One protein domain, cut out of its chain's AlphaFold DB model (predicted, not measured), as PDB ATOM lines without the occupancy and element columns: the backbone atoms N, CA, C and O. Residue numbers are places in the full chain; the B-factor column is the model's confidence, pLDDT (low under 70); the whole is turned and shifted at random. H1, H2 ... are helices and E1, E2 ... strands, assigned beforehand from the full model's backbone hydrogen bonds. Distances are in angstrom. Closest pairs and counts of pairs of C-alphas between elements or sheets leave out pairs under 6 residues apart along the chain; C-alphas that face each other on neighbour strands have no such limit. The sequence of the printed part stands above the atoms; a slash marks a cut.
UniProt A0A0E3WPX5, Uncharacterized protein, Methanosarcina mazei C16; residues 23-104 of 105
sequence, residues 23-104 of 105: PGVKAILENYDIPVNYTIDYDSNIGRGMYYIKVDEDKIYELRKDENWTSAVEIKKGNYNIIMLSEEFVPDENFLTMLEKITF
ATOM      1  N   PRO A  23      87.039 145.821 147.511       74.00
ATOM      2  CA  PRO A  23      87.424 146.774 148.555       74.00
ATOM      3  C   PRO A  23      86.257 147.629 149.075       74.00
ATOM      4  O   PRO A  23      86.223 147.963 150.259       74.00
ATOM      5  N   GLY A  24      85.299 147.979 148.213       79.44
ATOM      6  CA  GLY A  24      84.091 148.712 148.594       79.44
ATOM      7  C   GLY A  24      83.167 147.881 149.483       79.44
ATOM      8  O   GLY A  24      82.708 148.370 150.513       79.44
ATOM      9  N   VAL A  25      82.965 146.605 149.141       76.12
ATOM     10  CA  VAL A  25      82.220 145.644 149.974       76.12
ATOM     11  C   VAL A  25      82.853 145.519 151.357       76.12
ATOM     12  O   VAL A  25      82.157 145.645 152.365       76.12
ATOM     13  N   LYS A  26      84.177 145.331 151.407       74.75
ATOM     14  CA  LYS A  26      84.938 145.250 152.657       74.75
ATOM     15  C   LYS A  26      84.701 146.481 153.534       74.75
ATOM     16  O   LYS A  26      84.318 146.340 154.690       74.75
ATOM     17  N   ALA A  27      84.862 147.675 152.965       79.38
ATOM     18  CA  ALA A  27      84.668 148.919 153.699       79.38
ATOM     19  C   ALA A  27      83.232 149.073 154.232       79.38
ATOM     20  O   ALA A  27      83.043 149.617 155.315       79.38
ATOM     21  N   ILE A  28      82.213 148.606 153.504       79.81
ATOM     22  CA  ILE A  28      80.818 148.647 153.973       79.81
ATOM     23  C   ILE A  28      80.618 147.712 155.169       79.81
ATOM     24  O   ILE A  28      80.035 148.126 156.167       79.81
ATOM     25  N   LEU A  29      81.103 146.470 155.078       77.38
ATOM     26  CA  LEU A  29      80.926 145.465 156.129       77.38
ATOM     27  C   LEU A  29      81.715 145.807 157.400       77.38
ATOM     28  O   LEU A  29      81.186 145.639 158.493       77.38
ATOM     29  N   GLU A  30      82.935 146.333 157.266       75.94
ATOM     30  CA  GLU A  30      83.758 146.768 158.404       75.94
ATOM     31  C   GLU A  30      83.178 147.995 159.127       75.94
ATOM     32  O   GLU A  30      83.380 148.147 160.329       75.94
ATOM     33  N   ASN A  31      82.449 148.863 158.416       78.50
ATOM     34  CA  ASN A  31      81.816 150.051 158.999       78.50
ATOM     35  C   ASN A  31      80.396 149.798 159.530       78.50
ATOM     36  O   ASN A  31      79.785 150.716 160.081       78.50
ATOM     37  N   TYR A  32      79.831 148.603 159.336       72.88
ATOM     38  CA  TYR A  32      78.468 148.318 159.769       72.88
ATOM     39  C   TYR A  32      78.439 147.981 161.261       72.88
ATOM     40  O   TYR A  32      79.104 147.051 161.714       72.88
ATOM     41  N   ASP A  33      77.634 148.720 162.023       69.44
ATOM     42  CA  ASP A  33      77.491 148.512 163.462       69.44
ATOM     43  C   ASP A  33      76.588 147.292 163.705       69.44
ATOM     44  O   ASP A  33      75.357 147.386 163.765       69.44
ATOM     45  N   ILE A  34      77.189 146.099 163.729       68.25
ATOM     46  CA  ILE A  34      76.452 144.866 164.006       68.25
ATOM     47  C   ILE A  34      76.120 144.844 165.503       68.25
ATOM     48  O   ILE A  34      77.029 144.877 166.331       68.25
ATOM     49  N   PRO A  35      74.836 144.717 165.891       64.94
ATOM     50  CA  PRO A  35      74.388 144.827 167.285       64.94
ATOM     51  C   PRO A  35      74.842 143.669 168.194       64.94
ATOM     52  O   PRO A  35      74.370 143.533 169.322       64.94
ATOM     53  N   VAL A  36      75.727 142.799 167.710       63.06
ATOM     54  CA  VAL A  36      76.198 141.595 168.387       63.06
ATOM     55  C   VAL A  36      77.702 141.483 168.162       63.06
ATOM     56  O   VAL A  36      78.185 141.771 167.070       63.06
ATOM     57  N   ASN A  37      78.440 141.052 169.187       63.09
ATOM     58  CA  ASN A  37      79.905 141.015 169.201       63.09
ATOM     59  C   ASN A  37      80.459 139.848 168.350       63.09
ATOM     60  O   ASN A  37      81.041 138.904 168.882       63.09
ATOM     61  N   TYR A  38      80.204 139.876 167.040       61.94
ATOM     62  CA  TYR A  38      80.703 138.904 166.072       61.94
ATOM     63  C   TYR A  38      81.928 139.456 165.345       61.94
ATOM     64  O   TYR A  38      81.908 140.571 164.829       61.94
ATOM     65  N   THR A  39      82.970 138.637 165.238       60.50
ATOM     66  CA  THR A  39      84.028 138.857 164.252       60.50
ATOM     67  C   THR A  39      83.490 138.413 162.897       60.50
ATOM     68  O   THR A  39      83.166 137.238 162.720       60.50
ATOM     69  N   ILE A  40      83.357 139.343 161.952       65.88
ATOM     70  CA  ILE A  40      82.992 139.008 160.574       65.88
ATOM     71  C   ILE A  40      84.254 138.500 159.879       65.88
ATOM     72  O   ILE A  40      85.128 139.286 159.520       65.88
ATOM     73  N   ASP A  41      84.344 137.187 159.696       62.03
ATOM     74  CA  ASP A  41      85.266 136.606 158.727       62.03
ATOM     75  C   ASP A  41      84.540 136.572 157.379       62.03
ATOM     76  O   ASP A  41      83.539 135.867 157.221       62.03
ATOM     77  N   TYR A  42      84.959 137.424 156.449       63.19
ATOM     78  CA  TYR A  42      84.390 137.481 155.110       63.19
ATOM     79  C   TYR A  42      85.457 136.998 154.128       63.19
ATOM     80  O   TYR A  42      86.546 137.562 154.030       63.19
ATOM     81  N   ASP A  43      85.133 135.944 153.387       61.25
ATOM     82  CA  ASP A  43      85.974 135.442 152.312       61.25
ATOM     83  C   ASP A  43      85.292 135.729 150.975       61.25
ATOM     84  O   ASP A  43      84.364 135.041 150.546       61.25
ATOM     85  N   SER A  44      85.753 136.789 150.314       57.03
ATOM     86  CA  SER A  44      85.377 137.121 148.937       57.03
ATOM     87  C   SER A  44      85.816 136.038 147.944       57.03
ATOM     88  O   SER A  44      85.251 135.945 146.853       57.03
ATOM     89  N   ASN A  45      86.779 135.184 148.316       54.22
ATOM     90  CA  ASN A  45      87.230 134.068 147.495       54.22
ATOM     91  C   ASN A  45      86.283 132.869 147.537       54.22
ATOM     92  O   ASN A  45      86.439 131.996 146.694       54.22
ATOM     93  N   ILE A  46      85.247 132.847 148.389       54.06
ATOM     94  CA  ILE A  46      84.157 131.860 148.251       54.06
ATOM     95  C   ILE A  46      83.515 131.972 146.851       54.06
ATOM     96  O   ILE A  46      83.011 130.989 146.317       54.06
ATOM     97  N   GLY A  47      83.592 133.156 146.223       51.16
ATOM     98  CA  GLY A  47      83.231 133.385 144.821       51.16
ATOM     99  C   GLY A  47      84.398 133.378 143.822       51.16
ATOM    100  O   GLY A  47      84.148 133.453 142.619       51.16
ATOM    101  N   ARG A  48      85.668 133.285 144.253       44.56
ATOM    102  CA  ARG A  48      86.778 133.041 143.317       44.56
ATOM    103  C   ARG A  48      86.739 131.572 142.935       44.56
ATOM    104  O   ARG A  48      87.144 130.716 143.705       44.56
ATOM    105  N   GLY A  49      86.206 131.321 141.751       50.16
ATOM    106  CA  GLY A  49      86.072 129.992 141.176       50.16
ATOM    107  C   GLY A  49      84.620 129.648 140.883       50.16
ATOM    108  O   GLY A  49      84.334 129.095 139.834       50.16
ATOM    109  N   MET A  50      83.664 130.062 141.713       59.16
ATOM    110  CA  MET A  50      82.255 129.777 141.439       59.16
ATOM    111  C   MET A  50      81.626 130.853 140.553       59.16
ATOM    112  O   MET A  50      81.248 131.930 141.019       59.16
ATOM    113  N   TYR A  51      81.480 130.554 139.261       65.94
ATOM    114  CA  TYR A  51      80.601 131.332 138.389       65.94
ATOM    115  C   TYR A  51      79.172 131.247 138.918       65.94
ATOM    116  O   TYR A  51      78.735 130.186 139.364       65.94
ATOM    117  N   TYR A  52      78.423 132.347 138.850       70.88
ATOM    118  CA  TYR A  52      77.004 132.311 139.168       70.88
ATOM    119  C   TYR A  52      76.162 132.867 138.032       70.88
ATOM    120  O   TYR A  52      76.564 133.799 137.334       70.88
ATOM    121  N   ILE A  53      74.965 132.308 137.880       76.56
ATOM    122  CA  ILE A  53      73.940 132.828 136.982       76.56
ATOM    123  C   ILE A  53      72.694 133.202 137.777       76.56
ATOM    124  O   ILE A  53      72.316 132.532 138.741       76.56
ATOM    125  N   LYS A  54      72.069 134.306 137.374       81.12
ATOM    126  CA  LYS A  54      70.769 134.740 137.878       81.12
ATOM    127  C   LYS A  54      69.710 134.309 136.874       81.12
ATOM    128  O   LYS A  54      69.841 134.611 135.693       81.12
ATOM    129  N   VAL A  55      68.684 133.612 137.344       79.50
ATOM    130  CA  VAL A  55      67.668 133.002 136.479       79.50
ATOM    131  C   VAL A  55      66.299 133.289 137.059       79.50
ATOM    132  O   VAL A  55      66.081 133.044 138.245       79.50
ATOM    133  N   ASP A  56      65.381 133.798 136.245       84.31
ATOM    134  CA  ASP A  56      64.003 134.031 136.681       84.31
ATOM    135  C   ASP A  56      63.354 132.724 137.167       84.31
ATOM    136  O   ASP A  56      63.684 131.623 136.710       84.31
ATOM    137  N   GLU A  57      62.457 132.825 138.148       83.19
ATOM    138  CA  GLU A  57      61.845 131.657 138.793       83.19
ATOM    139  C   GLU A  57      61.094 130.749 137.809       83.19
ATOM    140  O   GLU A  57      61.100 129.532 137.968       83.19
ATOM    141  N   ASP A  58      60.481 131.317 136.777       84.12
ATOM    142  CA  ASP A  58      59.761 130.590 135.733       84.12
ATOM    143  C   ASP A  58      60.693 129.914 134.713       84.12
ATOM    144  O   ASP A  58      60.323 128.906 134.109       84.12
ATOM    145  N   LYS A  59      61.927 130.405 134.570       81.75
ATOM    146  CA  LYS A  59      62.915 129.884 133.613       81.75
ATOM    147  C   LYS A  59      63.825 128.804 134.179       81.75
ATOM    148  O   LYS A  59      64.444 128.073 133.409       81.75
ATOM    149  N   ILE A  60      63.895 128.638 135.502       80.25
ATOM    150  CA  ILE A  60      64.756 127.602 136.097       80.25
ATOM    151  C   ILE A  60      64.356 126.184 135.681       80.25
ATOM    152  O   ILE A  60      65.185 125.278 135.647       80.25
ATOM    153  N   TYR A  61      63.086 125.978 135.333       80.25
ATOM    154  CA  TYR A  61      62.628 124.686 134.845       80.25
ATOM    155  C   TYR A  61      63.243 124.328 133.484       80.25
ATOM    156  O   TYR A  61      63.482 123.152 133.231       80.25
ATOM    157  N   GLU A  62      63.558 125.314 132.636       78.94
ATOM    158  CA  GLU A  62      64.257 125.072 131.366       78.94
ATOM    159  C   GLU A  62      65.694 124.592 131.592       78.94
ATOM    160  O   GLU A  62      66.156 123.716 130.868       78.94
ATOM    161  N   LEU A  63      66.366 125.078 132.644       76.62
ATOM    162  CA  LEU A  63      67.700 124.604 133.034       76.62
ATOM    163  C   LEU A  63      67.678 123.155 133.522       76.62
ATOM    164  O   LEU A  63      68.519 122.351 133.146       76.62
ATOM    165  N   ARG A  64      66.678 122.802 134.333       75.81
ATOM    166  CA  ARG A  64      66.541 121.452 134.905       75.81
ATOM    167  C   ARG A  64      66.166 120.376 133.885       75.81
ATOM    168  O   ARG A  64      66.227 119.197 134.221       75.81
ATOM    169  N   LYS A  65      65.726 120.757 132.682       76.25
ATOM    170  CA  LYS A  65      65.463 119.809 131.587       76.25
ATOM    171  C   LYS A  65      66.746 119.301 130.938       76.25
ATOM    172  O   LYS A  65      66.694 118.262 130.286       76.25
ATOM    173  N   ASP A  66      67.851 120.033 131.063       73.19
ATOM    174  CA  ASP A  66      69.129 119.598 130.519       73.19
ATOM    175  C   ASP A  66      69.744 118.541 131.444       73.19
ATOM    176  O   ASP A  66      70.008 118.796 132.618       73.19
ATOM    177  N   GLU A  67      69.962 117.333 130.924       68.25
ATOM    178  CA  GLU A  67      70.567 116.232 131.681       68.25
ATOM    179  C   GLU A  67      72.030 116.516 132.065       68.25
ATOM    180  O   GLU A  67      72.541 115.916 133.010       68.25
ATOM    181  N   ASN A  68      72.695 117.456 131.382       68.69
ATOM    182  CA  ASN A  68      74.061 117.887 131.691       68.69
ATOM    183  C   ASN A  68      74.110 119.000 132.749       68.69
ATOM    184  O   ASN A  68      75.189 119.493 133.095       68.69
ATOM    185  N   TRP A  69      72.956 119.416 133.273       70.88
ATOM    186  CA  TRP A  69      72.880 120.464 134.277       70.88
ATOM    187  C   TRP A  69      73.523 120.033 135.604       70.88
ATOM    188  O   TRP A  69      73.028 119.155 136.311       70.88
ATOM    189  N   THR A  70      74.623 120.695 135.976       66.62
ATOM    190  CA  THR A  70      75.417 120.392 137.177       66.62
ATOM    191  C   THR A  70      75.607 121.639 138.043       66.62
ATOM    192  O   THR A  70      76.694 122.202 138.161       66.62
ATOM    193  N   SER A  71      74.527 122.107 138.676       66.88
ATOM    194  CA  SER A  71      74.636 123.181 139.672       66.88
ATOM    195  C   SER A  71      75.295 122.674 140.953       66.88
ATOM    196  O   SER A  71      74.857 121.666 141.509       66.88
ATOM    197  N   ALA A  72      76.275 123.415 141.470       65.62
ATOM    198  CA  ALA A  72      76.859 123.142 142.780       65.62
ATOM    199  C   ALA A  72      75.898 123.551 143.906       65.62
ATOM    200  O   ALA A  72      75.725 122.819 144.879       65.62
ATOM    201  N   VAL A  73      75.246 124.711 143.758       72.94
ATOM    202  CA  VAL A  73      74.267 125.243 144.718       72.94
ATOM    203  C   VAL A  73      73.183 126.028 143.978       72.94
ATOM    204  O   VAL A  73      73.485 126.807 143.076       72.94
ATOM    205  N   GLU A  74      71.924 125.865 144.389       76.81
ATOM    206  CA  GLU A  74      70.785 126.673 143.936       76.81
ATOM    207  C   GLU A  74      70.183 127.432 145.127       76.81
ATOM    208  O   GLU A  74      69.847 126.836 146.151       76.81
ATOM    209  N   ILE A  75      70.040 128.754 145.001       79.50
ATOM    210  CA  ILE A  75      69.510 129.633 146.047       79.50
ATOM    211  C   ILE A  75      68.328 130.421 145.493       79.50
ATOM    212  O   ILE A  75      68.493 131.286 144.633       79.50
ATOM    213  N   LYS A  76      67.134 130.181 146.037       83.12
ATOM    214  CA  LYS A  76      65.936 130.956 145.698       83.12
ATOM    215  C   LYS A  76      65.954 132.326 146.380       83.12
ATOM    216  O   LYS A  76      66.084 132.411 147.600       83.12
ATOM    217  N   LYS A  77      65.761 133.398 145.608       78.75
ATOM    218  CA  LYS A  77      65.711 134.785 146.088       78.75
ATOM    219  C   LYS A  77      64.566 135.550 145.423       78.75
ATOM    220  O   LYS A  77      64.693 136.080 144.326       78.75
ATOM    221  N   GLY A  78      63.436 135.646 146.123       82.50
ATOM    222  CA  GLY A  78      62.250 136.331 145.605       82.50
ATOM    223  C   GLY A  78      61.728 135.651 144.339       82.50
ATOM    224  O   GLY A  78      61.350 134.485 144.399       82.50
ATOM    225  N   ASN A  79      61.732 136.386 143.224       84.38
ATOM    226  CA  ASN A  79      61.271 135.951 141.902       84.38
ATOM    227  C   ASN A  79      62.391 135.408 140.993       84.38
ATOM    228  O   ASN A  79      62.180 135.248 139.793       84.38
ATOM    229  N   TYR A  80      63.586 135.165 141.531       82.50
ATOM    230  CA  TYR A  80      64.695 134.577 140.788       82.50
ATOM    231  C   TYR A  80      65.467 133.575 141.640       82.50
ATOM    232  O   TYR A  80      65.326 133.503 142.861       82.50
ATOM    233  N   ASN A  81      66.319 132.807 140.981       82.25
ATOM    234  CA  ASN A  81      67.262 131.890 141.589       82.25
ATOM    235  C   ASN A  81      68.685 132.331 141.247       82.25
ATOM    236  O   ASN A  81      68.957 132.822 140.148       82.25
ATOM    237  N   ILE A  82      69.587 132.172 142.207       79.25
ATOM    238  CA  ILE A  82      71.028 132.268 142.008       79.25
ATOM    239  C   ILE A  82      71.540 130.844 141.930       79.25
ATOM    240  O   ILE A  82      71.313 130.048 142.840       79.25
ATOM    241  N   ILE A  83      72.238 130.537 140.851       79.25
ATOM    242  CA  ILE A  83      72.828 129.227 140.645       79.25
ATOM    243  C   ILE A  83      74.330 129.401 140.651       79.25
ATOM    244  O   ILE A  83      74.854 130.171 139.853       79.25
ATOM    245  N   MET A  84      74.997 128.681 141.542       78.06
ATOM    246  CA  MET A  84      76.449 128.603 141.608       78.06
ATOM    247  C   MET A  84      76.928 127.373 140.843       78.06
ATOM    248  O   MET A  84      76.418 126.264 141.028       78.06
ATOM    249  N   LEU A  85      77.915 127.588 139.988       74.88
ATOM    250  CA  LEU A  85      78.603 126.571 139.211       74.88
ATOM    251  C   LEU A  85      79.938 126.249 139.881       74.88
ATOM    252  O   LEU A  85      80.520 127.091 140.565       74.88
ATOM    253  N   SER A  86      80.408 125.017 139.697       70.06
ATOM    254  CA  SER A  86      81.741 124.615 140.154       70.06
ATOM    255  C   SER A  86      82.829 125.458 139.478       70.06
ATOM    256  O   SER A  86      82.651 125.911 138.351       70.06
ATOM    257  N   GLU A  87      83.984 125.603 140.121       67.94
ATOM    258  CA  GLU A  87      85.177 126.190 139.490       67.94
ATOM    259  C   GLU A  87      85.704 125.361 138.323       67.94
ATOM    260  O   GLU A  87      86.213 125.896 137.343       67.94
ATOM    261  N   GLU A  88      85.495 124.053 138.387       70.81
ATOM    262  CA  GLU A  88      85.833 123.127 137.309       70.81
ATOM    263  C   GLU A  88      84.803 123.154 136.169       70.81
ATOM    264  O   GLU A  88      84.941 122.416 135.193       70.81
ATOM    265  N   PHE A  89      83.754 123.978 136.279       72.56
ATOM    266  CA  PHE A  89      82.746 124.089 135.240       72.56
ATOM    267  C   PHE A  89      83.343 124.750 133.995       72.56
ATOM    268  O   PHE A  89      83.635 125.947 133.972       72.56
ATOM    269  N   VAL A  90      83.493 123.956 132.936       74.25
ATOM    270  CA  VAL A  90      83.897 124.440 131.617       74.25
ATOM    271  C   VAL A  90      82.631 124.600 130.773       74.25
ATOM    272  O   VAL A  90      82.016 123.587 130.439       74.25
ATOM    273  N   PRO A  91      82.216 125.836 130.435       72.12
ATOM    274  CA  PRO A  91      81.033 126.051 129.612       72.12
ATOM    275  C   PRO A  91      81.245 125.452 128.219       72.12
ATOM    276  O   PRO A  91      82.229 125.764 127.546       72.12
ATOM    277  N   ASP A  92      80.311 124.612 127.784       77.69
ATOM    278  CA  ASP A  92      80.257 124.076 126.428       77.69
ATOM    279  C   ASP A  92      79.242 124.846 125.563       77.69
ATOM    280  O   ASP A  92      78.507 125.721 126.034       77.69
ATOM    281  N   GLU A  93      79.203 124.550 124.262       82.25
ATOM    282  CA  GLU A  93      78.273 125.212 123.335       82.25
ATOM    283  C   GLU A  93      76.801 124.980 123.716       82.25
ATOM    284  O   GLU A  93      75.958 125.856 123.492       82.25
ATOM    285  N   ASN A  94      76.484 123.839 124.334       77.31
ATOM    286  CA  ASN A  94      75.134 123.530 124.800       77.31
ATOM    287  C   ASN A  94      74.725 124.462 125.941       77.31
ATOM    288  O   ASN A  94      73.656 125.075 125.883       77.31
ATOM    289  N   PHE A  95      75.601 124.636 126.932       76.50
ATOM    290  CA  PHE A  95      75.405 125.552 128.042       76.50
ATOM    291  C   PHE A  95      75.247 126.995 127.554       76.50
ATOM    292  O   PHE A  95      74.330 127.690 127.988       76.50
ATOM    293  N   LEU A  96      76.078 127.439 126.605       79.81
ATOM    294  CA  LEU A  96      75.957 128.780 126.021       79.81
ATOM    295  C   LEU A  96      74.617 128.967 125.292       79.81
ATOM    296  O   LEU A  96      73.915 129.947 125.533       79.81
ATOM    297  N   THR A  97      74.206 127.990 124.482       81.00
ATOM    298  CA  THR A  97      72.913 128.007 123.772       81.00
ATOM    299  C   THR A  97      71.728 128.026 124.744       81.00
ATOM    300  O   THR A  97      70.690 128.639 124.489       81.00
ATOM    301  N   MET A  98      71.854 127.336 125.874       77.62
ATOM    302  CA  MET A  98      70.863 127.346 126.943       77.62
ATOM    303  C   MET A  98      70.806 128.712 127.642       77.62
ATOM    304  O   MET A  98      69.707 129.220 127.869       77.62
ATOM    305  N   LEU A  99      71.953 129.344 127.922       76.25
ATOM    306  CA  LEU A  99      71.997 130.701 128.476       76.25
ATOM    307  C   LEU A  99      71.300 131.715 127.562       76.25
ATOM    308  O   LEU A  99      70.541 132.557 128.044       76.25
ATOM    309  N   GLU A 100      71.487 131.620 126.248       77.06
ATOM    310  CA  GLU A 100      70.814 132.503 125.287       77.06
ATOM    311  C   GLU A 100      69.285 132.381 125.351       77.06
ATOM    312  O   GLU A 100      68.579 133.387 125.266       77.06
ATOM    313  N   LYS A 101      68.757 131.174 125.583       73.38
ATOM    314  CA  LYS A 101      67.308 130.934 125.698       73.38
ATOM    315  C   LYS A 101      66.695 131.521 126.966       73.38
ATOM    316  O   LYS A 101      65.520 131.876 126.954       73.38
ATOM    317  N   ILE A 102      67.459 131.605 128.056       69.75
ATOM    318  CA  ILE A 102      66.944 132.063 129.358       69.75
ATOM    319  C   ILE A 102      67.233 133.546 129.638       69.75
ATOM    320  O   ILE A 102      66.512 134.172 130.416       69.75
ATOM    321  N   THR A 103      68.257 134.128 129.004       57.31
ATOM    322  CA  THR A 103      68.717 135.503 129.291       57.31
ATOM    323  C   THR A 103      67.935 136.573 128.512       57.31
ATOM    324  O   THR A 103      67.931 137.735 128.907       57.31
ATOM    325  N   PHE A 104      67.201 136.201 127.457       42.78
ATOM    326  CA  PHE A 104      66.350 137.116 126.683       42.78
ATOM    327  C   PHE A 104      64.855 136.848 126.912       42.78
ATOM    328  O   PHE A 104      64.208 136.178 126.110       42.78
TER     329      PHE A 104
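This is residues 23 to 104 of the 105 residues of an uncharacterized protein of Methanosarcina mazei C16 (UniProt A0A0E3WPX5). Look first for a small antiparallel sheet of three strands, with H3 over one of its faces and H4 next to H3, grazing the sheet with residues 99 to 103. From this body an arm leads away through H2 and the long link, and folds back at its far end to H1; residues 31 to 38 stick out free. The printed part has 82 residues with four named helices and three named strands, in the order H1 H2 E1 H3 E2 E3 H4, and the sheet's order is E1 - E3 - E2. The class is mixed, helices and strands. The whole is loose, with a radius of gyration of the C-alphas of 16.4 A, and elongated, spanning 46 by 28 by 19 A.

Find C-alpha 52 at (77.004, 132.311, 139.168); from there E1 runs 13.3 A to residue 56. E3 is residues 80 to 85, 16.1 A long, and E2 is residues 71 to 77, 16.0 A long. H3 is residues 60 to 64. H4, the longest helix, takes residues 93 to 103 over 15.3 A and ends at C-alpha 103 at (68.717, 135.503, 129.291). Toward the start, H2 is residues 44 to 47, and H1 is residues 23 to 30, 10.5 A long from C-alpha 23 at (87.424, 146.774, 148.555).

Begin at the inner strand E3. It is antiparallel to the edge strand E1 at 154 degrees, with N 55 and O 81 at 2.9 A and N 81 and O 55 at 2.8 A, within hydrogen-bond range. On its other side E2, the other edge strand, forms a hairpin with it, antiparallel at 159 degrees, with N 75 and O 82 at 2.8 A, within hydrogen-bond range. E1, H3 and E2 make a split strand-helix-strand unit, two strands running the same way with E3 between them in the sheet, and its crossover is right-handed. H3 is on the sheet, over E3, at a height over the sheet of 9.7 A; the closest C-alphas of H3 and E3 are those of Ile 60 and Asn 81, 7.4 A apart. H4 only grazes the sheet, with residues 99 to 103; its closest C-alpha pair with E1 is Ile 102 and Val 55, 7.2 A. H3 and H4 are close but not clearly touching, with the C-alphas of Leu 63 and Met 98 closest at 7.4 A. H2 is not on the sheet, and H1 is apart from H2 and from E3. In H1, H3 and H4 every O i to N i+4 pair is within hydrogen-bond range; H2 is too short for such a pair.

The two C-alphas farthest apart are those of Asn 37 and Glu 93, at 48.5 A. The printed part has no cut. The link from H1 to H2, 13 residues, is long. Look in the B-factor column for a mean pLDDT of 72.1 over the printed part; residues 33 to 51, 67 to 68, 70 to 72, 87 and 102 to 104 are under 70.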